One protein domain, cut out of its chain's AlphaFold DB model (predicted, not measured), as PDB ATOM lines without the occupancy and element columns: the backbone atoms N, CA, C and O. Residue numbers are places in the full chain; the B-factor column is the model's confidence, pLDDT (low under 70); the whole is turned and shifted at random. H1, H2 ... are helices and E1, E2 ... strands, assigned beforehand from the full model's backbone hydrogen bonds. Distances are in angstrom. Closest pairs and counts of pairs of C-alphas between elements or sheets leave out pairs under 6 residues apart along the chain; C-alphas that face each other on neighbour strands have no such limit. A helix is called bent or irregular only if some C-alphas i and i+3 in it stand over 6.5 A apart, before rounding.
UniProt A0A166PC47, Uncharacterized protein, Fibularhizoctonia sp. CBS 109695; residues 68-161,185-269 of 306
ATOM      1  N   ASP A  68      -3.145   2.278  90.061       47.16
ATOM      2  CA  ASP A  68      -4.223   3.106  89.478       47.16
ATOM      3  C   ASP A  68      -3.755   4.220  88.520       47.16
ATOM      4  O   ASP A  68      -4.565   4.818  87.810       47.16
ATOM      5  N   ALA A  69      -2.449   4.482  88.412       56.62
ATOM      6  CA  ALA A  69      -1.924   5.397  87.401       56.62
ATOM      7  C   ALA A  69      -1.470   4.618  86.156       56.62
ATOM      8  O   ALA A  69      -0.358   4.095  86.117       56.62
ATOM      9  N   LYS A  70      -2.301   4.610  85.101       67.62
ATOM     10  CA  LYS A  70      -1.952   4.064  83.766       67.62
ATOM     11  C   LYS A  70      -0.609   4.585  83.230       67.62
ATOM     12  O   LYS A  70       0.026   3.920  82.417       67.62
ATOM     13  N   THR A  71      -0.183   5.761  83.689       75.44
ATOM     14  CA  THR A  71       1.080   6.409  83.329       75.44
ATOM     15  C   THR A  71       1.811   6.904  84.579       75.44
ATOM     16  O   THR A  71       1.235   7.673  85.354       75.44
ATOM     17  N   ASN A  72       3.081   6.535  84.760       82.06
ATOM     18  CA  ASN A  72       3.957   7.081  85.797       82.06
ATOM     19  C   ASN A  72       5.119   7.839  85.138       82.06
ATOM     20  O   ASN A  72       6.005   7.229  84.554       82.06
ATOM     21  N   SER A  73       5.112   9.173  85.203       89.12
ATOM     22  CA  SER A  73       6.154  10.018  84.599       89.12
ATOM     23  C   SER A  73       7.018  10.660  85.679       89.12
ATOM     24  O   SER A  73       6.498  11.366  86.545       89.12
ATOM     25  N   LEU A  74       8.339  10.475  85.591       91.25
ATOM     26  CA  LEU A  74       9.285  11.051  86.553       91.25
ATOM     27  C   LEU A  74       9.254  12.584  86.522       91.25
ATOM     28  O   LEU A  74       9.263  13.218  87.574       91.25
ATOM     29  N   ARG A  75       9.094  13.189  85.337       93.12
ATOM     30  CA  ARG A  75       8.894  14.638  85.190       93.12
ATOM     31  C   ARG A  75       7.681  15.131  85.974       93.12
ATOM     32  O   ARG A  75       7.782  16.123  86.689       93.12
ATOM     33  N   ARG A  76       6.529  14.463  85.832       88.69
ATOM     34  CA  ARG A  76       5.307  14.859  86.554       88.69
ATOM     35  C   ARG A  76       5.501  14.742  88.064       88.69
ATOM     36  O   ARG A  76       5.030  15.613  88.782       88.69
ATOM     37  N   LEU A  77       6.231  13.724  88.527       88.94
ATOM     38  CA  LEU A  77       6.550  13.559  89.945       88.94
ATOM     39  C   LEU A  77       7.455  14.671  90.478       88.94
ATOM     40  O   LEU A  77       7.119  15.262  91.499       88.94
ATOM     41  N   ILE A  78       8.537  15.007  89.767       92.44
ATOM     42  CA  ILE A  78       9.433  16.116  90.135       92.44
ATOM     43  C   ILE A  78       8.651  17.435  90.205       92.44
ATOM     44  O   ILE A  78       8.739  18.147  91.200       92.44
ATOM     45  N   LEU A  79       7.834  17.734  89.187       87.19
ATOM     46  CA  LEU A  79       7.002  18.942  89.174       87.19
ATOM     47  C   LEU A  79       5.979  18.948  90.315       87.19
ATOM     48  O   LEU A  79       5.795  19.974  90.959       87.19
ATOM     49  N   SER A  80       5.340  17.810  90.600       82.56
ATOM     50  CA  SER A  80       4.394  17.712  91.716       82.56
ATOM     51  C   SER A  80       5.071  17.896  93.075       82.56
ATOM     52  O   SER A  80       4.494  18.538  93.945       82.56
ATOM     53  N   ALA A  81       6.301  17.397  93.242       86.31
ATOM     54  CA  ALA A  81       7.084  17.587  94.456       86.31
ATOM     55  C   ALA A  81       7.472  19.062  94.637       86.31
ATOM     56  O   ALA A  81       7.276  19.602  95.717       86.31
ATOM     57  N   ALA A  82       7.915  19.736  93.571       87.31
ATOM     58  CA  ALA A  82       8.235  21.165  93.612       87.31
ATOM     59  C   ALA A  82       7.003  22.043  93.913       87.31
ATOM     60  O   ALA A  82       7.079  22.973  94.708       87.31
ATOM     61  N   VAL A  83       5.841  21.744  93.315       80.56
ATOM     62  CA  VAL A  83       4.588  22.465  93.619       80.56
ATOM     63  C   VAL A  83       4.168  22.247  95.071       80.56
ATOM     64  O   VAL A  83       3.750  23.194  95.734       80.56
ATOM     65  N   LEU A  84       4.299  21.018  95.576       80.62
ATOM     66  CA  LEU A  84       4.025  20.716  96.976       80.62
ATOM     67  C   LEU A  84       4.969  21.482  97.913       80.62
ATOM     68  O   LEU A  84       4.504  22.045  98.897       80.62
ATOM     69  N   GLU A  85       6.264  21.535  97.601       85.88
ATOM     70  CA  GLU A  85       7.253  22.303  98.364       85.88
ATOM     71  C   GLU A  85       6.874  23.785  98.430       85.88
ATOM     72  O   GLU A  85       6.799  24.355  99.516       85.88
ATOM     73  N   MET A  86       6.526  24.387  97.290       80.38
ATOM     74  CA  MET A  86       6.059  25.775  97.240       80.38
ATOM     75  C   MET A  86       4.792  25.989  98.075       80.38
ATOM     76  O   MET A  86       4.693  26.987  98.783       80.38
ATOM     77  N   ALA A  87       3.834  25.058  98.037       75.19
ATOM     78  CA  ALA A  87       2.623  25.143  98.851       75.19
ATOM     79  C   ALA A  87       2.932  25.073 100.357       75.19
ATOM     80  O   ALA A  87       2.359  25.834 101.135       75.19
ATOM     81  N   ILE A  88       3.867  24.207 100.764       77.94
ATOM     82  CA  ILE A  88       4.321  24.100 102.156       77.94
ATOM     83  C   ILE A  88       5.026  25.389 102.592       77.94
ATOM     84  O   ILE A  88       4.718  25.916 103.657       77.94
ATOM     85  N   LEU A  89       5.926  25.931 101.769       84.12
ATOM     86  CA  LEU A  89       6.628  27.181 102.067       84.12
ATOM     87  C   LEU A  89       5.667  28.372 102.167       84.12
ATOM     88  O   LEU A  89       5.807  29.185 103.077       84.12
ATOM     89  N   LEU A  90       4.664  28.458 101.286       75.88
ATOM     90  CA  LEU A  90       3.617  29.480 101.363       75.88
ATOM     91  C   LEU A  90       2.785  29.346 102.640       75.88
ATOM     92  O   LEU A  90       2.499  30.352 103.284       75.88
ATOM     93  N   TYR A  91       2.434  28.120 103.035       75.62
ATOM     94  CA  TYR A  91       1.721  27.862 104.285       75.62
ATOM     95  C   TYR A  91       2.549  28.279 105.511       75.62
ATOM     96  O   TYR A  91       2.051  29.003 106.375       75.62
ATOM     97  N   ILE A  92       3.828  27.892 105.569       77.75
ATOM     98  CA  ILE A  92       4.745  28.284 106.650       77.75
ATOM     99  C   ILE A  92       4.906  29.809 106.682       77.75
ATOM    100  O   ILE A  92       4.774  30.416 107.743       77.75
ATOM    101  N   GLY A  93       5.129  30.440 105.526       74.00
ATOM    102  CA  GLY A  93       5.283  31.889 105.404       74.00
ATOM    103  C   GLY A  93       4.034  32.658 105.836       74.00
ATOM    104  O   GLY A  93       4.145  33.629 106.579       74.00
ATOM    105  N   HIS A  94       2.846  32.193 105.442       75.19
ATOM    106  CA  HIS A  94       1.574  32.759 105.894       75.19
ATOM    107  C   HIS A  94       1.425  32.646 107.416       75.19
ATOM    108  O   HIS A  94       1.092  33.623 108.080       75.19
ATOM    109  N   THR A  95       1.714  31.472 107.982       71.25
ATOM    110  CA  THR A  95       1.624  31.239 109.433       71.25
ATOM    111  C   THR A  95       2.586  32.151 110.202       71.25
ATOM    112  O   THR A  95       2.195  32.778 111.185       71.25
ATOM    113  N   ALA A  96       3.822  32.297 109.715       74.31
ATOM    114  CA  ALA A  96       4.808  33.209 110.286       74.31
ATOM    115  C   ALA A  96       4.373  34.681 110.179       74.31
ATOM    116  O   ALA A  96       4.523  35.429 111.143       74.31
ATOM    117  N   ALA A  97       3.798  35.097 109.046       73.81
ATOM    118  CA  ALA A  97       3.291  36.455 108.858       73.81
ATOM    119  C   ALA A  97       2.133  36.776 109.814       73.81
ATOM    120  O   ALA A  97       2.141  37.837 110.432       73.81
ATOM    121  N   CYS A  98       1.180  35.853 109.997       71.31
ATOM    122  CA  CYS A  98       0.106  36.003 110.981       71.31
ATOM    123  C   CYS A  98       0.653  36.140 112.407       71.31
ATOM    124  O   CYS A  98       0.183  36.988 113.161       71.31
ATOM    125  N   PHE A  99       1.661  35.339 112.761       71.38
ATOM    126  CA  PHE A  99       2.284  35.393 114.082       71.38
ATOM    127  C   PHE A  99       3.012  36.722 114.329       71.38
ATOM    128  O   PHE A  99       2.848  37.334 115.383       71.38
ATOM    129  N   LEU A 100       3.794  37.193 113.352       77.19
ATOM    130  CA  LEU A 100       4.482  38.484 113.436       77.19
ATOM    131  C   LEU A 100       3.486  39.646 113.508       77.19
ATOM    132  O   LEU A 100       3.651  40.532 114.337       77.19
ATOM    133  N   TRP A 101       2.420  39.605 112.704       83.50
ATOM    134  CA  TRP A 101       1.371  40.620 112.731       83.50
ATOM    135  C   TRP A 101       0.655  40.676 114.086       83.50
ATOM    136  O   TRP A 101       0.488  41.761 114.638       83.50
ATOM    137  N   ALA A 102       0.280  39.532 114.665       75.00
ATOM    138  CA  ALA A 102      -0.348  39.497 115.987       75.00
ATOM    139  C   ALA A 102       0.578  40.078 117.067       75.00
ATOM    140  O   ALA A 102       0.159  40.904 117.880       75.00
ATOM    141  N   LYS A 103       1.866  39.708 117.017       77.38
ATOM    142  CA  LYS A 103       2.897  40.230 117.918       77.38
ATOM    143  C   LYS A 103       3.036  41.752 117.822       77.38
ATOM    144  O   LYS A 103       3.098  42.407 118.858       77.38
ATOM    145  N   ASP A 104       3.072  42.309 116.613       90.12
ATOM    146  CA  ASP A 104       3.236  43.754 116.398       90.12
ATOM    147  C   ASP A 104       2.030  44.568 116.894       90.12
ATOM    148  O   ASP A 104       2.187  45.714 117.314       90.12
ATOM    149  N   ASN A 105       0.831  43.978 116.900       90.19
ATOM    150  CA  ASN A 105      -0.388  44.642 117.367       90.19
ATOM    151  C   ASN A 105      -0.646  44.478 118.875       90.19
ATOM    152  O   ASN A 105      -1.689  44.920 119.355       90.19
ATOM    153  N   ASN A 106       0.273  43.860 119.634       87.81
ATOM    154  CA  ASN A 106       0.039  43.444 121.027       87.81
ATOM    155  C   ASN A 106      -1.262  42.642 121.198       87.81
ATOM    156  O   ASN A 106      -1.816  42.564 122.299       87.81
ATOM    157  N   GLU A 107      -1.753  42.031 120.120       79.81
ATOM    158  CA  GLU A 107      -2.798  41.044 120.242       79.81
ATOM    159  C   GLU A 107      -2.130  39.861 120.924       79.81
ATOM    160  O   GLU A 107      -1.215  39.232 120.382       79.81
ATOM    161  N   THR A 108      -2.561  39.563 122.149       63.00
ATOM    162  CA  THR A 108      -2.376  38.220 122.667       63.00
ATOM    163  C   THR A 108      -3.140  37.342 121.694       63.00
ATOM    164  O   THR A 108      -4.352  37.173 121.818       63.00
ATOM    165  N   MET A 109      -2.436  36.807 120.691       55.53
ATOM    166  CA  MET A 109      -2.784  35.496 120.197       55.53
ATOM    167  C   MET A 109      -2.739  34.655 121.456       55.53
ATOM    168  O   MET A 109      -1.678  34.216 121.903       55.53
ATOM    169  N   ASP A 110      -3.912  34.498 122.056       51.88
ATOM    170  CA  ASP A 110      -4.258  33.295 122.754       51.88
ATOM    171  C   ASP A 110      -4.067  32.233 121.663       51.88
ATOM    172  O   ASP A 110      -4.995  31.763 121.005       51.88
ATOM    173  N   VAL A 111      -2.802  31.820 121.481       54.59
ATOM    174  CA  VAL A 111      -2.413  30.448 121.171       54.59
ATOM    175  C   VAL A 111      -2.816  29.659 122.410       54.59
ATOM    176  O   VAL A 111      -2.010  29.023 123.089       54.59
ATOM    177  N   ASP A 112      -4.088  29.831 122.758       44.53
ATOM    178  CA  ASP A 112      -4.769  29.216 123.833       44.53
ATOM    179  C   ASP A 112      -4.514  27.760 123.549       44.53
ATOM    180  O   ASP A 112      -4.532  27.319 122.385       44.53
ATOM    181  N   SER A 113      -4.189  27.085 124.633       50.62
ATOM    182  CA  SER A 113      -4.158  25.650 124.789       50.62
ATOM    183  C   SER A 113      -4.795  24.885 123.629       50.62
ATOM    184  O   SER A 113      -4.115  24.025 123.135       50.62
ATOM    185  N   SER A 114      -5.962  25.247 123.078       47.75
ATOM    186  CA  SER A 114      -6.558  24.758 121.817       47.75
ATOM    187  C   SER A 114      -5.685  24.566 120.549       47.75
ATOM    188  O   SER A 114      -5.863  23.527 119.927       47.75
ATOM    189  N   ILE A 115      -4.772  25.454 120.108       49.25
ATOM    190  CA  ILE A 115      -3.926  25.178 118.909       49.25
ATOM    191  C   ILE A 115      -2.811  24.221 119.302       49.25
ATOM    192  O   ILE A 115      -2.577  23.214 118.637       49.25
ATOM    193  N   THR A 116      -2.175  24.489 120.434       50.66
ATOM    194  CA  THR A 116      -1.202  23.604 121.068       50.66
ATOM    195  C   THR A 116      -1.829  22.260 121.453       50.66
ATOM    196  O   THR A 116      -1.123  21.267 121.438       50.66
ATOM    197  N   ASP A 117      -3.140  22.182 121.689       48.38
ATOM    198  CA  ASP A 117      -3.941  21.015 122.086       48.38
ATOM    199  C   ASP A 117      -4.604  20.348 120.883       48.38
ATOM    200  O   ASP A 117      -4.868  19.152 120.923       48.38
ATOM    201  N   HIS A 118      -4.792  21.065 119.775       46.94
ATOM    202  CA  HIS A 118      -5.048  20.494 118.456       46.94
ATOM    203  C   HIS A 118      -3.768  19.881 117.883       46.94
ATOM    204  O   HIS A 118      -3.812  18.815 117.275       46.94
ATOM    205  N   PHE A 119      -2.601  20.459 118.169       45.94
ATOM    206  CA  PHE A 119      -1.316  19.802 117.940       45.94
ATOM    207  C   PHE A 119      -1.000  18.745 119.009       45.94
ATOM    208  O   PHE A 119      -0.365  17.746 118.674       45.94
ATOM    209  N   ARG A 120      -1.506  18.859 120.248       42.56
ATOM    210  CA  ARG A 120      -1.524  17.773 121.251       42.56
ATOM    211  C   ARG A 120      -2.761  16.874 121.141       42.56
ATOM    212  O   ARG A 120      -3.005  16.115 122.080       42.56
ATOM    213  N   LEU A 121      -3.500  16.864 120.019       42.25
ATOM    214  CA  LEU A 121      -4.504  15.827 119.745       42.25
ATOM    215  C   LEU A 121      -3.768  14.477 119.804       42.25
ATOM    216  O   LEU A 121      -2.960  14.128 118.939       42.25
ATOM    217  N   GLY A 122      -3.966  13.792 120.932       43.09
ATOM    218  CA  GLY A 122      -2.936  13.023 121.627       43.09
ATOM    219  C   GLY A 122      -2.188  12.011 120.777       43.09
ATOM    220  O   GLY A 122      -2.825  11.127 120.223       43.09
ATOM    221  N   SER A 123      -0.856  12.161 120.722       55.03
ATOM    222  CA  SER A 123       0.237  11.258 120.283       55.03
ATOM    223  C   SER A 123       0.054  10.315 119.080       55.03
ATOM    224  O   SER A 123       1.016   9.668 118.687       55.03
ATOM    225  N   ARG A 124      -1.129  10.221 118.473       50.88
ATOM    226  CA  ARG A 124      -1.542   9.269 117.434       50.88
ATOM    227  C   ARG A 124      -1.956   9.999 116.160       50.88
ATOM    228  O   ARG A 124      -1.596   9.553 115.079       50.88
ATOM    229  N   ALA A 125      -2.636  11.146 116.269       51.47
ATOM    230  CA  ALA A 125      -2.997  11.973 115.110       51.47
ATOM    231  C   ALA A 125      -1.761  12.606 114.443       51.47
ATOM    232  O   ALA A 125      -1.712  12.736 113.223       51.47
ATOM    233  N   GLN A 126      -0.716  12.895 115.227       55.97
ATOM    234  CA  GLN A 126       0.554  13.420 114.719       55.97
ATOM    235  C   GLN A 126       1.223  12.487 113.690       55.97
ATOM    236  O   GLN A 126       1.816  12.950 112.719       55.97
ATOM    237  N   TRP A 127       1.040  11.171 113.825       55.25
ATOM    238  CA  TRP A 127       1.575  10.179 112.887       55.25
ATOM    239  C   TRP A 127       0.919  10.229 111.511       55.25
ATOM    240  O   TRP A 127       1.558   9.900 110.514       55.25
ATOM    241  N   ILE A 128      -0.343  10.661 111.436       56.12
ATOM    242  CA  ILE A 128      -1.054  10.829 110.165       56.12
ATOM    243  C   ILE A 128      -0.410  11.951 109.344       56.12
ATOM    244  O   ILE A 128      -0.266  11.816 108.132       56.12
ATOM    245  N   TYR A 129       0.065  13.016 109.990       56.97
ATOM    246  CA  TYR A 129       0.788  14.081 109.296       56.97
ATOM    247  C   TYR A 129       2.120  13.591 108.736       56.97
ATOM    248  O   TYR A 129       2.394  13.815 107.557       56.97
ATOM    249  N   VAL A 130       2.892  12.824 109.513       60.41
ATOM    250  CA  VAL A 130       4.116  12.185 109.002       60.41
ATOM    251  C   VAL A 130       3.779  11.266 107.814       60.41
ATOM    252  O   VAL A 130       4.492  11.282 106.811       60.41
ATOM    253  N   LEU A 131       2.647  10.539 107.871       58.69
ATOM    254  CA  LEU A 131       2.162   9.652 106.800       58.69
ATOM    255  C   LEU A 131       1.961  10.416 105.494       58.69
ATOM    256  O   LEU A 131       2.469   9.994 104.455       58.69
ATOM    257  N   PHE A 132       1.278  11.558 105.550       60.41
ATOM    258  CA  PHE A 132       1.067  12.405 104.379       60.41
ATOM    259  C   PHE A 132       2.365  13.018 103.841       60.41
ATOM    260  O   PHE A 132       2.493  13.171 102.627       60.41
ATOM    261  N   GLN A 133       3.347  13.296 104.700       63.34
ATOM    262  CA  GLN A 133       4.629  13.869 104.288       63.34
ATOM    263  C   GLN A 133       5.539  12.872 103.553       63.34
ATOM    264  O   GLN A 133       6.253  13.257 102.628       63.34
ATOM    265  N   ALA A 134       5.511  11.580 103.896       68.50
ATOM    266  CA  ALA A 134       6.369  10.596 103.229       68.50
ATOM    267  C   ALA A 134       5.820  10.100 101.884       68.50
ATOM    268  O   ALA A 134       6.576   9.536 101.087       68.50
ATOM    269  N   VAL A 135       4.520  10.276 101.606       71.44
ATOM    270  CA  VAL A 135       3.891   9.809 100.355       71.44
ATOM    271  C   VAL A 135       4.601  10.401  99.126       71.44
ATOM    272  O   VAL A 135       5.086   9.641  98.291       71.44
ATOM    273  N   PRO A 136       4.755  11.722  98.972       74.06
ATOM    274  CA  PRO A 136       5.315  12.288  97.744       74.06
ATOM    275  C   PRO A 136       6.768  11.841  97.522       74.06
ATOM    276  O   PRO A 136       7.143  11.453  96.413       74.06
ATOM    277  N   LEU A 137       7.558  11.804  98.601       83.56
ATOM    278  CA  LEU A 137       8.966  11.407  98.577       83.56
ATOM    279  C   LEU A 137       9.156   9.926  98.249       83.56
ATOM    280  O   LEU A 137       9.979   9.582  97.403       83.56
ATOM    281  N   SER A 138       8.371   9.044  98.873       83.56
ATOM    282  CA  SER A 138       8.432   7.603  98.598       83.56
ATOM    283  C   SER A 138       8.110   7.294  97.138       83.56
ATOM    284  O   SER A 138       8.783   6.452  96.545       83.56
ATOM    285  N   ARG A 139       7.184   8.038  96.512       83.38
ATOM    286  CA  ARG A 139       6.846   7.841  95.094       83.38
ATOM    287  C   ARG A 139       7.976   8.265  94.180       83.38
ATOM    288  O   ARG A 139       8.266   7.576  93.198       83.38
ATOM    289  N   LEU A 140       8.606   9.389  94.502       89.44
ATOM    290  CA  LEU A 140       9.754   9.894  93.768       89.44
ATOM    291  C   LEU A 140      10.924   8.903  93.861       89.44
ATOM    292  O   LEU A 140      11.398   8.443  92.828       89.44
ATOM    293  N   ILE A 141      11.297   8.475  95.072       91.25
ATOM    294  CA  ILE A 141      12.381   7.506  95.323       91.25
ATOM    295  C   ILE A 141      12.081   6.133  94.692       91.25
ATOM    296  O   ILE A 141      12.949   5.503  94.094       91.25
ATOM    297  N   ALA A 142      10.846   5.640  94.775       87.44
ATOM    298  CA  ALA A 142      10.483   4.379  94.133       87.44
ATOM    299  C   ALA A 142      10.591   4.473  92.602       87.44
ATOM    300  O   ALA A 142      11.041   3.532  91.947       87.44
ATOM    301  N   THR A 143      10.208   5.613  92.021       89.31
ATOM    302  CA  THR A 143      10.272   5.818  90.569       89.31
ATOM    303  C   THR A 143      11.713   5.947  90.076       89.31
ATOM    304  O   THR A 143      12.005   5.519  88.963       89.31
ATOM    305  N   THR A 144      12.645   6.445  90.892       94.19
ATOM    306  CA  THR A 144      14.067   6.513  90.514       94.19
ATOM    307  C   THR A 144      14.711   5.131  90.464       94.19
ATOM    308  O   THR A 144      15.483   4.862  89.548       94.19
ATOM    309  N   LEU A 145      14.311   4.209  91.349       91.00
ATOM    310  CA  LEU A 145      14.699   2.797  91.250       91.00
ATOM    311  C   LEU A 145      14.184   2.146  89.962       91.00
ATOM    312  O   LEU A 145      14.910   1.396  89.308       91.00
ATOM    313  N   ARG A 146      12.933   2.431  89.588       88.38
ATOM    314  CA  ARG A 146      12.353   1.928  88.335       88.38
ATOM    315  C   ARG A 146      13.032   2.525  87.106       88.38
ATOM    316  O   ARG A 146      13.243   1.814  86.127       88.38
ATOM    317  N   PHE A 147      13.431   3.792  87.178       93.00
ATOM    318  CA  PHE A 147      14.209   4.441  86.130       93.00
ATOM    319  C   PHE A 147      15.592   3.793  85.964       93.00
ATOM    320  O   PHE A 147      15.948   3.426  84.847       93.00
ATOM    321  N   ASP A 148      16.323   3.550  87.060       93.81
ATOM    322  CA  ASP A 148      17.592   2.801  87.032       93.81
ATOM    323  C   ASP A 148      17.411   1.411  86.394       93.81
ATOM    324  O   ASP A 148      18.205   0.999  85.546       93.81
ATOM    325  N   PHE A 149      16.342   0.697  86.761       88.38
ATOM    326  CA  PHE A 149      16.032  -0.608  86.176       88.38
ATOM    327  C   PHE A 149      15.698  -0.510  84.680       88.38
ATOM    328  O   PHE A 149      16.147  -1.340  83.893       88.38
ATOM    329  N   SER A 150      14.957   0.516  84.254       88.56
ATOM    330  CA  SER A 150      14.659   0.749  82.838       88.56
ATOM    331  C   SER A 150      15.925   1.020  82.027       88.56
ATOM    332  O   SER A 150      16.097   0.432  80.961       88.56
ATOM    333  N   ASN A 151      16.845   1.830  82.557       91.44
ATOM    334  CA  ASN A 151      18.143   2.081  81.930       91.44
ATOM    335  C   ASN A 151      18.973   0.796  81.834       91.44
ATOM    336  O   ASN A 151      19.597   0.540  80.806       91.44
ATOM    337  N   TYR A 152      18.940  -0.043  82.874       88.88
ATOM    338  CA  TYR A 152      19.575  -1.358  82.848       88.88
ATOM    339  C   TYR A 152      18.983  -2.264  81.761       88.88
ATOM    340  O   TYR A 152      19.737  -2.825  80.977       88.88
ATOM    341  N   VAL A 153      17.654  -2.371  81.665       83.75
ATOM    342  CA  VAL A 153      16.989  -3.187  80.634       83.75
ATOM    343  C   VAL A 153      17.285  -2.659  79.231       83.75
ATOM    344  O   VAL A 153      17.547  -3.457  78.341       83.75
ATOM    345  N   GLN A 154      17.292  -1.341  79.016       86.44
ATOM    346  CA  GLN A 154      17.643  -0.748  77.719       86.44
ATOM    347  C   GLN A 154      19.097  -1.049  77.333       86.44
ATOM    348  O   GLN A 154      19.363  -1.394  76.185       86.44
ATOM    349  N   ALA A 155      20.028  -1.001  78.290       85.62
ATOM    350  CA  ALA A 155      21.416  -1.406  78.070       85.62
ATOM    351  C   ALA A 155      21.569  -2.930  77.869       85.62
ATOM    352  O   ALA A 155      22.445  -3.376  77.129       85.62
ATOM    353  N   ALA A 156      20.710  -3.738  78.497       75.69
ATOM    354  CA  ALA A 156      20.683  -5.196  78.380       75.69
ATOM    355  C   ALA A 156      19.873  -5.707  77.172       75.69
ATOM    356  O   ALA A 156      19.973  -6.868  76.797       75.69
ATOM    357  N   GLN A 157      19.096  -4.873  76.480       61.78
ATOM    358  CA  GLN A 157      18.523  -5.259  75.182       61.78
ATOM    359  C   GLN A 157      19.608  -5.449  74.106       61.78
ATOM    360  O   GLN A 157      19.344  -6.074  73.083       61.78
ATOM    361  N   SER A 158      20.847  -5.025  74.380       53.22
ATOM    362  CA  SER A 158      22.047  -5.466  73.660       53.22
ATOM    363  C   SER A 158      22.635  -6.821  74.122       53.22
ATOM    364  O   SER A 158      23.512  -7.306  73.418       53.22
ATOM    365  N   GLN A 159      22.191  -7.427  75.245       40.56
ATOM    366  CA  GLN A 159      22.537  -8.763  75.814       40.56
ATOM    367  C   GLN A 159      21.923  -8.971  77.237       40.56
ATOM    368  O   GLN A 159      22.100  -8.077  78.065       40.56
ATOM    369  N   PRO A 160      21.442 -10.164  77.672       45.31
ATOM    370  CA  PRO A 160      20.568 -11.163  77.060       45.31
ATOM    371  C   PRO A 160      19.092 -11.027  77.517       45.31
ATOM    372  O   PRO A 160      18.756 -10.408  78.526       45.31
ATOM    373  N   THR A 161      18.209 -11.678  76.762       46.38
ATOM    374  CA  THR A 161      16.757 -11.787  76.947       46.38
ATOM    375  C   THR A 161      16.371 -12.220  78.365       46.38
ATOM    376  O   THR A 161      16.662 -13.343  78.776       46.38
ATOM    377  N   PRO A 185       8.092 -10.600  87.084       45.28
ATOM    378  CA  PRO A 185       9.207 -11.147  87.845       45.28
ATOM    379  C   PRO A 185       9.021 -10.782  89.315       45.28
ATOM    380  O   PRO A 185       8.560  -9.682  89.641       45.28
ATOM    381  N   SER A 186       9.306 -11.723  90.215       50.84
ATOM    382  CA  SER A 186       9.070 -11.463  91.631       50.84
ATOM    383  C   SER A 186       9.932 -10.277  92.077       50.84
ATOM    384  O   SER A 186      11.040 -10.080  91.580       50.84
ATOM    385  N   TYR A 187       9.452  -9.475  93.032       53.09
ATOM    386  CA  TYR A 187      10.229  -8.350  93.575       53.09
ATOM    387  C   TYR A 187      11.626  -8.792  94.051       53.09
ATOM    388  O   TYR A 187      12.605  -8.068  93.907       53.09
ATOM    389  N   THR A 188      11.735 -10.026  94.552       54.75
ATOM    390  CA  THR A 188      13.008 -10.653  94.914       54.75
ATOM    391  C   THR A 188      13.911 -10.946  93.722       54.75
ATOM    392  O   THR A 188      15.121 -10.815  93.863       54.75
ATOM    393  N   ASP A 189      13.361 -11.299  92.562       58.62
ATOM    394  CA  ASP A 189      14.153 -11.498  91.344       58.62
ATOM    395  C   ASP A 189      14.667 -10.154  90.830       58.62
ATOM    396  O   ASP A 189      15.855 -10.031  90.555       58.62
ATOM    397  N   ILE A 190      13.827  -9.113  90.838       56.25
ATOM    398  CA  ILE A 190      14.237  -7.740  90.491       56.25
ATOM    399  C   ILE A 190      15.354  -7.250  91.424       56.25
ATOM    400  O   ILE A 190      16.334  -6.664  90.970       56.25
ATOM    401  N   LEU A 191      15.246  -7.513  92.731       58.94
ATOM    402  CA  LEU A 191      16.280  -7.140  93.700       58.94
ATOM    403  C   LEU A 191      17.585  -7.929  93.541       58.94
ATOM    404  O   LEU A 191      18.638  -7.408  93.918       58.94
ATOM    405  N   ARG A 192      17.516  -9.164  93.028       64.88
ATOM    406  CA  ARG A 192      18.673 -10.039  92.795       64.88
ATOM    407  C   ARG A 192      19.422  -9.711  91.515       64.88
ATOM    408  O   ARG A 192      20.593 -10.063  91.436       64.88
ATOM    409  N   VAL A 193      18.786  -9.051  90.547       69.69
ATOM    410  CA  VAL A 193      19.487  -8.572  89.353       69.69
ATOM    411  C   VAL A 193      20.525  -7.531  89.796       69.69
ATOM    412  O   VAL A 193      20.153  -6.490  90.352       69.69
ATOM    413  N   PRO A 194      21.829  -7.786  89.586       77.12
ATOM    414  CA  PRO A 194      22.864  -6.826  89.925       77.12
ATOM    415  C   PRO A 194      22.879  -5.728  88.857       77.12
ATOM    416  O   PRO A 194      23.603  -5.807  87.869       77.12
ATOM    417  N   PHE A 195      22.060  -4.694  89.040       86.19
ATOM    418  CA  PHE A 195      22.126  -3.472  88.240       86.19
ATOM    419  C   PHE A 195      22.609  -2.295  89.086       86.19
ATOM    420  O   PHE A 195      22.400  -2.248  90.302       86.19
ATOM    421  N   LYS A 196      23.279  -1.338  88.439       91.69
ATOM    422  CA  LYS A 196      23.749  -0.118  89.102       91.69
ATOM    423  C   LYS A 196      22.558   0.807  89.377       91.69
ATOM    424  O   LYS A 196      21.754   1.047  88.486       91.69
ATOM    425  N   ARG A 197      22.471   1.329  90.603       93.25
ATOM    426  CA  ARG A 197      21.322   2.092  91.127       93.25
ATOM    427  C   ARG A 197      21.685   3.558  91.366       93.25
ATOM    428  O   ARG A 197      21.626   4.034  92.496       93.25
ATOM    429  N   HIS A 198      22.179   4.246  90.338       96.25
ATOM    430  CA  HIS A 198      22.783   5.571  90.515       96.25
ATOM    431  C   HIS A 198      21.754   6.602  90.987       96.25
ATOM    432  O   HIS A 198      22.016   7.329  91.945       96.25
ATOM    433  N   TYR A 199      20.582   6.645  90.347       96.56
ATOM    434  CA  TYR A 199      19.540   7.613  90.684       96.56
ATOM    435  C   TYR A 199      18.901   7.279  92.029       96.56
ATOM    436  O   TYR A 199      18.768   8.156  92.881       96.56
ATOM    437  N   PHE A 200      18.568   6.009  92.261       94.31
ATOM    438  CA  PHE A 200      17.999   5.564  93.527       94.31
ATOM    439  C   PHE A 200      18.932   5.853  94.704       94.31
ATOM    440  O   PHE A 200      18.522   6.530  95.650       94.31
ATOM    441  N   SER A 201      20.196   5.419  94.633       93.62
ATOM    442  CA  SER A 201      21.174   5.664  95.696       93.62
ATOM    443  C   SER A 201      21.371   7.156  95.954       93.62
ATOM    444  O   SER A 201      21.386   7.560  97.113       93.62
ATOM    445  N   ALA A 202      21.443   7.988  94.909       97.12
ATOM    446  CA  ALA A 202      21.553   9.436  95.071       97.12
ATOM    447  C   ALA A 202      20.332  10.042  95.778       97.12
ATOM    448  O   ALA A 202      20.497  10.845  96.693       97.12
ATOM    449  N   THR A 203      19.112   9.622  95.424       95.50
ATOM    450  CA  THR A 203      17.899  10.119  96.096       95.50
ATOM    451  C   THR A 203      17.784   9.680  97.551       95.50
ATOM    452  O   THR A 203      17.400  10.482  98.398       95.50
ATOM    453  N   VAL A 204      18.166   8.440  97.867       90.19
ATOM    454  CA  VAL A 204      18.184   7.948  99.252       90.19
ATOM    455  C   VAL A 204      19.235   8.695 100.073       90.19
ATOM    456  O   VAL A 204      18.935   9.135 101.179       90.19
ATOM    457  N   LEU A 205      20.440   8.897  99.531       92.94
ATOM    458  CA  LEU A 205      21.494   9.660 100.207       92.94
ATOM    459  C   LEU A 205      21.093  11.120 100.429       92.94
ATOM    460  O   LEU A 205      21.315  11.645 101.514       92.94
ATOM    461  N   ALA A 206      20.460  11.760  99.445       95.56
ATOM    462  CA  ALA A 206      19.952  13.124  99.571       95.56
ATOM    463  C   ALA A 206      18.878  13.248 100.664       95.56
ATOM    464  O   ALA A 206      18.901  14.184 101.461       95.56
ATOM    465  N   TRP A 207      17.970  12.273 100.751       92.62
ATOM    466  CA  TRP A 207      16.975  12.210 101.819       92.62
ATOM    467  C   TRP A 207      17.608  12.003 103.205       92.62
ATOM    468  O   TRP A 207      17.235  12.682 104.164       92.62
ATOM    469  N   LEU A 208      18.593  11.108 103.325       85.94
ATOM    470  CA  LEU A 208      19.338  10.909 104.575       85.94
ATOM    471  C   LEU A 208      20.119  12.168 104.975       85.94
ATOM    472  O   LEU A 208      20.131  12.531 106.148       85.94
ATOM    473  N   LEU A 209      20.718  12.863 104.005       91.50
ATOM    474  CA  LEU A 209      21.417  14.124 104.235       91.50
ATOM    475  C   LEU A 209      20.463  15.205 104.756       91.50
ATOM    476  O   LEU A 209      20.812  15.907 105.698       91.50
ATOM    477  N   ALA A 210      19.249  15.307 104.208       91.69
ATOM    478  CA  ALA A 210      18.240  16.240 104.710       91.69
ATOM    479  C   ALA A 210      17.885  15.961 106.181       91.69
ATOM    480  O   ALA A 210      17.837  16.889 106.983       91.69
ATOM    481  N   ASN A 211      17.723  14.688 106.560       86.62
ATOM    482  CA  ASN A 211      17.521  14.305 107.961       86.62
ATOM    483  C   ASN A 211      18.712  14.714 108.840       86.62
ATOM    484  O   ASN A 211      18.520  15.313 109.892       86.62
ATOM    485  N   ALA A 212      19.941  14.428 108.400       84.56
ATOM    486  CA  ALA A 212      21.144  14.778 109.149       84.56
ATOM    487  C   ALA A 212      21.286  16.295 109.351       84.56
ATOM    488  O   ALA A 212      21.651  16.733 110.440       84.56
ATOM    489  N   VAL A 213      20.961  17.100 108.333       92.38
ATOM    490  CA  VAL A 213      20.995  18.568 108.415       92.38
ATOM    491  C   VAL A 213      19.957  19.089 109.405       92.38
ATOM    492  O   VAL A 213      20.308  19.882 110.274       92.38
ATOM    493  N   VAL A 214      18.705  18.630 109.326       89.50
ATOM    494  CA  VAL A 214      17.654  19.067 110.264       89.50
ATOM    495  C   VAL A 214      17.997  18.652 111.694       89.50
ATOM    496  O   VAL A 214      17.882  19.464 112.609       89.50
ATOM    497  N   TYR A 215      18.498  17.429 111.889       84.56
ATOM    498  CA  TYR A 215      18.979  16.971 113.191       84.56
ATOM    499  C   TYR A 215      20.116  17.851 113.728       84.56
ATOM    500  O   TYR A 215      20.050  18.300 114.870       84.56
ATOM    501  N   ALA A 216      21.126  18.154 112.906       87.44
ATOM    502  CA  ALA A 216      22.247  19.002 113.302       87.44
ATOM    503  C   ALA A 216      21.787  20.413 113.702       87.44
ATOM    504  O   ALA A 216      22.173  20.907 114.761       87.44
ATOM    505  N   LEU A 217      20.916  21.031 112.899       90.56
ATOM    506  CA  LEU A 217      20.341  22.345 113.187       90.56
ATOM    507  C   LEU A 217      19.520  22.349 114.486       90.56
ATOM    508  O   LEU A 217      19.624  23.294 115.266       90.56
ATOM    509  N   ASN A 218      18.767  21.278 114.752       86.06
ATOM    510  CA  ASN A 218      18.028  21.112 116.001       86.06
ATOM    511  C   ASN A 218      18.981  21.016 117.204       86.06
ATOM    512  O   ASN A 218      18.844  21.759 118.168       86.06
ATOM    513  N   THR A 219      20.016  20.170 117.125       83.69
ATOM    514  CA  THR A 219      21.009  20.037 118.210       83.69
ATOM    515  C   THR A 219      21.845  21.296 118.438       83.69
ATOM    516  O   THR A 219      22.333  21.513 119.543       83.69
ATOM    517  N   ALA A 220      22.002  22.137 117.413       92.75
ATOM    518  CA  ALA A 220      22.688  23.419 117.514       92.75
ATOM    519  C   ALA A 220      21.813  24.530 118.126       92.75
ATOM    520  O   ALA A 220      22.294  25.650 118.282       92.75
ATOM    521  N   GLY A 221      20.534  24.261 118.425       87.12
ATOM    522  CA  GLY A 221      19.576  25.279 118.868       87.12
ATOM    523  C   GLY A 221      19.251  26.317 117.788       87.12
ATOM    524  O   GLY A 221      18.748  27.394 118.094       87.12
ATOM    525  N   ALA A 222      19.563  26.018 116.521       87.38
ATOM    526  CA  ALA A 222      19.267  26.893 115.386       87.38
ATOM    527  C   ALA A 222      17.797  26.801 114.952       87.38
ATOM    528  O   ALA A 222      17.327  27.607 114.150       87.38
ATOM    529  N   LEU A 223      17.084  25.800 115.464       81.81
ATOM    530  CA  LEU A 223      15.665  25.611 115.253       81.81
ATOM    531  C   LEU A 223      14.931  25.740 116.597       81.81
ATOM    532  O   LEU A 223      15.499  25.368 117.623       81.81
ATOM    533  N   PRO A 224      13.702  26.290 116.607       77.94
ATOM    534  CA  PRO A 224      12.895  26.370 117.822       77.94
ATOM    535  C   PRO A 224      12.627  24.967 118.381       77.94
ATOM    536  O   PRO A 224      12.627  24.009 117.610       77.94
ATOM    537  N   ASP A 225      12.384  24.858 119.695       73.12
ATOM    538  CA  ASP A 225      12.051  23.586 120.356       73.12
ATOM    539  C   ASP A 225      10.918  22.886 119.602       73.12
ATOM    540  O   ASP A 225       9.758  23.302 119.637       73.12
ATOM    541  N   MET A 226      11.286  21.842 118.863       63.94
ATOM    542  CA  MET A 226      10.390  21.200 117.920       63.94
ATOM    543  C   MET A 226       9.535  20.149 118.600       63.94
ATOM    544  O   MET A 226      10.042  19.252 119.277       63.94
ATOM    545  N   VAL A 227       8.239  20.169 118.305       66.88
ATOM    546  CA  VAL A 227       7.418  18.968 118.444       66.88
ATOM    547  C   VAL A 227       7.749  18.040 117.264       66.88
ATOM    548  O   VAL A 227       8.159  18.491 116.198       66.88
ATOM    549  N   HIS A 228       7.562  16.725 117.409       65.00
ATOM    550  CA  HIS A 228       7.894  15.729 116.372       65.00
ATOM    551  C   HIS A 228       7.337  16.045 114.963       65.00
ATOM    552  O   HIS A 228       7.937  15.668 113.955       65.00
ATOM    553  N   ILE A 229       6.197  16.746 114.875       66.31
ATOM    554  CA  ILE A 229       5.606  17.190 113.602       66.31
ATOM    555  C   ILE A 229       6.480  18.230 112.905       66.31
ATOM    556  O   ILE A 229       6.650  18.154 111.685       66.31
ATOM    557  N   ASP A 230       7.018  19.183 113.663       74.62
ATOM    558  CA  ASP A 230       7.818  20.274 113.116       74.62
ATOM    559  C   ASP A 230       9.064  19.681 112.467       74.62
ATOM    560  O   ASP A 230       9.320  19.934 111.291       74.62
ATOM    561  N   TYR A 231       9.751  18.766 113.164       81.06
ATOM    562  CA  TYR A 231      10.922  18.063 112.632       81.06
ATOM    563  C   TYR A 231      10.631  17.410 111.278       81.06
ATOM    564  O   TYR A 231      11.376  17.600 110.314       81.06
ATOM    565  N   ALA A 232       9.524  16.674 111.177       79.00
ATOM    566  CA  ALA A 232       9.140  16.005 109.942       79.00
ATOM    567  C   ALA A 232       8.850  17.013 108.811       79.00
ATOM    568  O   ALA A 232       9.285  16.807 107.673       79.00
ATOM    569  N   LEU A 233       8.202  18.142 109.127       80.38
ATOM    570  CA  LEU A 233       7.942  19.220 108.171       80.38
ATOM    571  C   LEU A 233       9.244  19.845 107.654       80.38
ATOM    572  O   LEU A 233       9.397  20.010 106.444       80.38
ATOM    573  N   TYR A 234      10.209  20.126 108.534       86.56
ATOM    574  CA  TYR A 234      11.523  20.632 108.129       86.56
ATOM    575  C   TYR A 234      12.283  19.620 107.271       86.56
ATOM    576  O   TYR A 234      12.867  19.997 106.256       86.56
ATOM    577  N   VAL A 235      12.240  18.328 107.615       88.62
ATOM    578  CA  VAL A 235      12.835  17.275 106.778       88.62
ATOM    579  C   VAL A 235      12.171  17.234 105.406       88.62
ATOM    580  O   VAL A 235      12.870  17.108 104.402       88.62
ATOM    581  N   LEU A 236      10.846  17.368 105.318       86.31
ATOM    582  CA  LEU A 236      10.148  17.402 104.035       86.31
ATOM    583  C   LEU A 236      10.594  18.603 103.191       86.31
ATOM    584  O   LEU A 236      10.991  18.408 102.043       86.31
ATOM    585  N   VAL A 237      10.603  19.804 103.776       89.56
ATOM    586  CA  VAL A 237      11.044  21.041 103.109       89.56
ATOM    587  C   VAL A 237      12.494  20.933 102.635       89.56
ATOM    588  O   VAL A 237      12.795  21.343 101.524       89.56
ATOM    589  N   MET A 238      13.386  20.327 103.420       92.31
ATOM    590  CA  MET A 238      14.801  20.181 103.047       92.31
ATOM    591  C   MET A 238      15.060  19.022 102.073       92.31
ATOM    592  O   MET A 238      15.985  19.074 101.263       92.31
ATOM    593  N   SER A 239      14.264  17.955 102.129       92.81
ATOM    594  CA  SER A 239      14.507  16.743 101.337       92.81
ATOM    595  C   SER A 239      14.140  16.893  99.867       92.81
ATOM    596  O   SER A 239      14.877  16.383  99.025       92.81
ATOM    597  N   ILE A 240      13.053  17.595  99.532       92.38
ATOM    598  CA  ILE A 240      12.649  17.820  98.135       92.38
ATOM    599  C   ILE A 240      13.759  18.520  97.326       92.38
ATOM    600  O   ILE A 240      14.181  17.941  96.316       92.38
ATOM    601  N   PRO A 241      14.318  19.671  97.750       95.94
ATOM    602  CA  PRO A 241      15.351  20.355  96.980       95.94
ATOM    603  C   PRO A 241      16.640  19.533  96.922       95.94
ATOM    604  O   PRO A 241      17.288  19.487  95.874       95.94
ATOM    605  N   PHE A 242      16.991  18.809  97.992       96.75
ATOM    606  CA  PHE A 242      18.156  17.920  97.998       96.75
ATOM    607  C   PHE A 242      17.989  16.766  97.005       96.75
ATOM    608  O   PHE A 242      18.900  16.491  96.224       96.75
ATOM    609  N   ILE A 243      16.826  16.109  96.988       96.50
ATOM    610  CA  ILE A 243      16.530  15.003  96.070       96.50
ATOM    611  C   ILE A 243      16.519  15.490  94.621       96.50
ATOM    612  O   ILE A 243      17.137  14.856  93.766       96.50
ATOM    613  N   ILE A 244      15.844  16.607  94.331       96.44
ATOM    614  CA  ILE A 244      15.788  17.172  92.977       96.44
ATOM    615  C   ILE A 244      17.201  17.532  92.506       96.44
ATOM    616  O   ILE A 244      17.605  17.124  91.416       96.44
ATOM    617  N   THR A 245      17.985  18.216  93.342       97.75
ATOM    618  CA  THR A 245      19.372  18.582  93.021       97.75
ATOM    619  C   THR A 245      20.226  17.342  92.774       97.75
ATOM    620  O   THR A 245      20.949  17.286  91.780       97.75
ATOM    621  N   ALA A 246      20.112  16.312  93.617       97.88
ATOM    622  CA  ALA A 246      20.841  15.059  93.446       97.88
ATOM    623  C   ALA A 246      20.474  14.349  92.134       97.88
ATOM    624  O   ALA A 246      21.366  13.901  91.412       97.88
ATOM    625  N   LEU A 247      19.186  14.302  91.774       97.62
ATOM    626  CA  LEU A 247      18.728  13.728  90.507       97.62
ATOM    627  C   LEU A 247      19.317  14.447  89.301       97.62
ATOM    628  O   LEU A 247      19.883  13.800  88.421       97.62
ATOM    629  N   PHE A 248      19.220  15.775  89.268       97.88
ATOM    630  CA  PHE A 248      19.775  16.561  88.169       97.88
ATOM    631  C   PHE A 248      21.297  16.483  88.111       97.88
ATOM    632  O   PHE A 248      21.845  16.401  87.017       97.88
ATOM    633  N   THR A 249      21.974  16.435  89.258       98.19
ATOM    634  CA  THR A 249      23.433  16.278  89.322       98.19
ATOM    635  C   THR A 249      23.863  14.944  88.720       98.19
ATOM    636  O   THR A 249      24.741  14.916  87.860       98.19
ATOM    637  N   VAL A 250      23.208  13.840  89.097       98.00
ATOM    638  CA  VAL A 250      23.487  12.515  88.515       98.00
ATOM    639  C   VAL A 250      23.147  12.487  87.026       98.00
ATOM    640  O   VAL A 250      23.949  12.007  86.226       98.00
ATOM    641  N   ALA A 251      21.993  13.031  86.633       97.19
ATOM    642  CA  ALA A 251      21.571  13.067  85.237       97.19
ATOM    643  C   ALA A 251      22.527  13.883  84.362       97.19
ATOM    644  O   ALA A 251      22.826  13.489  83.235       97.19
ATOM    645  N   TRP A 252      23.016  15.013  84.876       98.12
ATOM    646  CA  TRP A 252      23.985  15.860  84.192       98.12
ATOM    647  C   TRP A 252      25.337  15.161  84.089       98.12
ATOM    648  O   TRP A 252      25.844  15.013  82.980       98.12
ATOM    649  N   ALA A 253      25.874  14.635  85.195       97.94
ATOM    650  CA  ALA A 253      27.153  13.922  85.202       97.94
ATOM    651  C   ALA A 253      27.185  12.737  84.218       97.94
ATOM    652  O   ALA A 253      28.242  12.389  83.698       97.94
ATOM    653  N   ARG A 254      26.024  12.130  83.939       96.88
ATOM    654  CA  ARG A 254      25.873  11.011  82.999       96.88
ATOM    655  C   ARG A 254      25.470  11.421  81.578       96.88
ATOM    656  O   ARG A 254      25.451  10.571  80.697       96.88
ATOM    657  N   GLY A 255      25.115  12.685  81.339       97.12
ATOM    658  CA  GLY A 255      24.571  13.135  80.049       97.12
ATOM    659  C   GLY A 255      23.157  12.611  79.739       97.12
ATOM    660  O   GLY A 255      22.716  12.642  78.594       97.12
ATOM    661  N   GLU A 256      22.417  12.153  80.751       96.88
ATOM    662  CA  GLU A 256      21.119  11.470  80.631       96.88
ATOM    663  C   GLU A 256      19.919  12.386  80.963       96.88
ATOM    664  O   GLU A 256      18.777  11.929  81.021       96.88
ATOM    665  N   VAL A 257      20.132  13.698  81.148       97.25
ATOM    666  CA  VAL A 257      19.084  14.671  81.549       97.25
ATOM    667  C   VAL A 257      17.826  14.569  80.682       97.25
ATOM    668  O   VAL A 257      16.707  14.508  81.194       97.25
ATOM    669  N   LYS A 258      17.991  14.498  79.356       96.94
ATOM    670  CA  LYS A 258      16.869  14.407  78.408       96.94
ATOM    671  C   LYS A 258      16.112  13.081  78.529       96.94
ATOM    672  O   LYS A 258      14.895  13.076  78.356       96.94
ATOM    673  N   GLN A 259      16.809  11.982  78.813       95.38
ATOM    674  CA  GLN A 259      16.210  10.658  78.997       95.38
ATOM    675  C   GLN A 259      15.421  10.605  80.306       95.38
ATOM    676  O   GLN A 259      14.250  10.239  80.288       95.38
ATOM    677  N   MET A 260      16.014  11.083  81.407       96.31
ATOM    678  CA  MET A 260      15.349  11.212  82.707       96.31
ATOM    679  C   MET A 260      14.072  12.059  82.602       96.31
ATOM    680  O   MET A 260      13.015  11.671  83.097       96.31
ATOM    681  N   TRP A 261      14.137  13.199  81.906       96.44
ATOM    682  CA  TRP A 261      12.998  14.111  81.767       96.44
ATOM    683  C   TRP A 261      11.861  13.562  80.895       96.44
ATOM    684  O   TRP A 261      10.702  13.941  81.066       96.44
ATOM    685  N   LYS A 262      12.186  12.681  79.944       95.62
ATOM    686  CA  LYS A 262      11.214  12.020  79.061       95.62
ATOM    687  C   LYS A 262      10.727  10.677  79.596       95.62
ATOM    688  O   LYS A 262       9.886  10.059  78.951       95.62
ATOM    689  N   TYR A 263      11.243  10.219  80.733       93.56
ATOM    690  CA  TYR A 263      10.875   8.925  81.277       93.56
ATOM    691  C   TYR A 263       9.395   8.886  81.680       93.56
ATOM    692  O   TYR A 263       8.912   9.691  82.492       93.56
ATOM    693  N   GLU A 264       8.690   7.922  81.098       90.19
ATOM    694  CA  GLU A 264       7.280   7.648  81.328       90.19
ATOM    695  C   GLU A 264       7.044   6.136  81.264       90.19
ATOM    696  O   GLU A 264       7.306   5.489  80.252       90.19
ATOM    697  N   GLU A 265       6.557   5.564  82.363       80.81
ATOM    698  CA  GLU A 265       6.078   4.187  82.404       80.81
ATOM    699  C   GLU A 265       4.613   4.171  81.994       80.81
ATOM    700  O   GLU A 265       3.767   4.716  82.707       80.81
ATOM    701  N   VAL A 266       4.293   3.524  80.877       80.38
ATOM    702  CA  VAL A 266       2.905   3.272  80.489       80.38
ATOM    703  C   VAL A 266       2.567   1.825  80.831       80.38
ATOM    704  O   VAL A 266       3.046   0.889  80.194       80.38
ATOM    705  N   TRP A 267       1.726   1.638  81.845       67.44
ATOM    706  CA  TRP A 267       1.256   0.325  82.277       67.44
ATOM    707  C   TRP A 267       0.034  -0.063  81.442       67.44
ATOM    708  O   TRP A 267      -1.105  -0.013  81.904       67.44
ATOM    709  N   THR A 268       0.248  -0.410  80.170       60.22
ATOM    710  CA  THR A 268      -0.813  -1.006  79.352       60.22
ATOM    711  C   THR A 268      -0.838  -2.510  79.566       60.22
ATOM    712  O   THR A 268       0.077  -3.212  79.134       60.22
ATOM    713  N   VAL A 269      -1.918  -3.027  80.152       53.41
ATOM    714  CA  VAL A 269      -2.287  -4.426  79.931       53.41
ATOM    715  C   VAL A 269      -2.750  -4.493  78.481       53.41
ATOM    716  O   VAL A 269      -3.876  -4.105  78.177       53.41
TER     717      VAL A 269
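What this domain is: This is residues 68 to 161 and 185 to 269 of the 306 residues of an uncharacterized protein of Fibularhizoctonia sp. CBS 109695 (UniProt A0A166PC47). Four long helical rods, H1, H3b, H5 and H6, make a loose up and down bundle, each running against the one before it, with H6 in the middle and H5 folded against it as a hairpin. H7 packs on the first residues of H1, with the two tiny strands E1 and E2 nearby, and the H2 residues 113 to 117 stick out. The printed part has 179 residues, in the order E1 H1 H2 H3 H4 H5 H6 H7 E2, seven named helices and two antiparallel strands: mostly helix. It is a loose rod spanning 72 by 32 by 29 A, with a radius of gyration of the C-alphas of 20.5 A.

How they stand to each other: E1, residues 71 to 73, is antiparallel to E2, residues 264 to 266; N 72 and O 265 are 2.8 A apart, within hydrogen-bond range. H1, residues 74 to 104, touches H6, residues 228 to 253, opposite ways at a steep tilt of 39 degrees, the closest C-alphas being Glu 85 and Val 237, 6.2 A. H3, residues 125 to 156, was assigned as one helix by its hydrogen bonds but is bent: C-alphas 133 and 136 are 6.8 A apart, between arms H3a, residues 125 to 133, and H3b, residues 136 to 156. H3b touches H1 with residues 136 to 144 alone, closest C-alphas Leu 140 and Leu 77, 6.2 A. H3a touches H6 at a shallow tilt of 12 degrees, closest C-alphas Val 130 and Ala 232, 6.4 A. H5, residues 198 to 219, touches H3b, closest C-alphas Phe 200 and Leu 145, 4.9 A. H5 and H6 form a helical hairpin, closest C-alphas Ala 210 and Ser 239, 5.1 A. H7, residues 257 to 262, touches H1 about perpendicular, at 83 degrees, closest C-alphas Trp 261 and Arg 75, 5.4 A. H2, residues 113 to 119, and H4, residues 187 to 192, touch no helix. Every O i to N i+4 pair is within hydrogen-bond range in H1, H2, H3b, H4, H5 and H7; H3a has 4 of 5, H6 21 of 22.

Where its parts are: E1 begins at C-alpha 71, (1.080, 6.409, 83.329). H1 is 44.7 A long and ends at C-alpha 104, (3.236, 43.754, 116.398). H3b is 30.3 A long, H5 31.3 A and H6 36.7 A. E2 ends at C-alpha 266, (2.905, 3.272, 80.489).

The domain as a whole: The C-alphas farthest apart, of Asn 106 and Pro 160, are 73.1 A apart. Residues 162 to 184 are not printed, and C-alphas 161 and 185 are 13.3 A apart across the cut. Of the links printed whole, none is long. Mean pLDDT of the printed part is 78.1, with 51 residues under 70, among them 108 to 134.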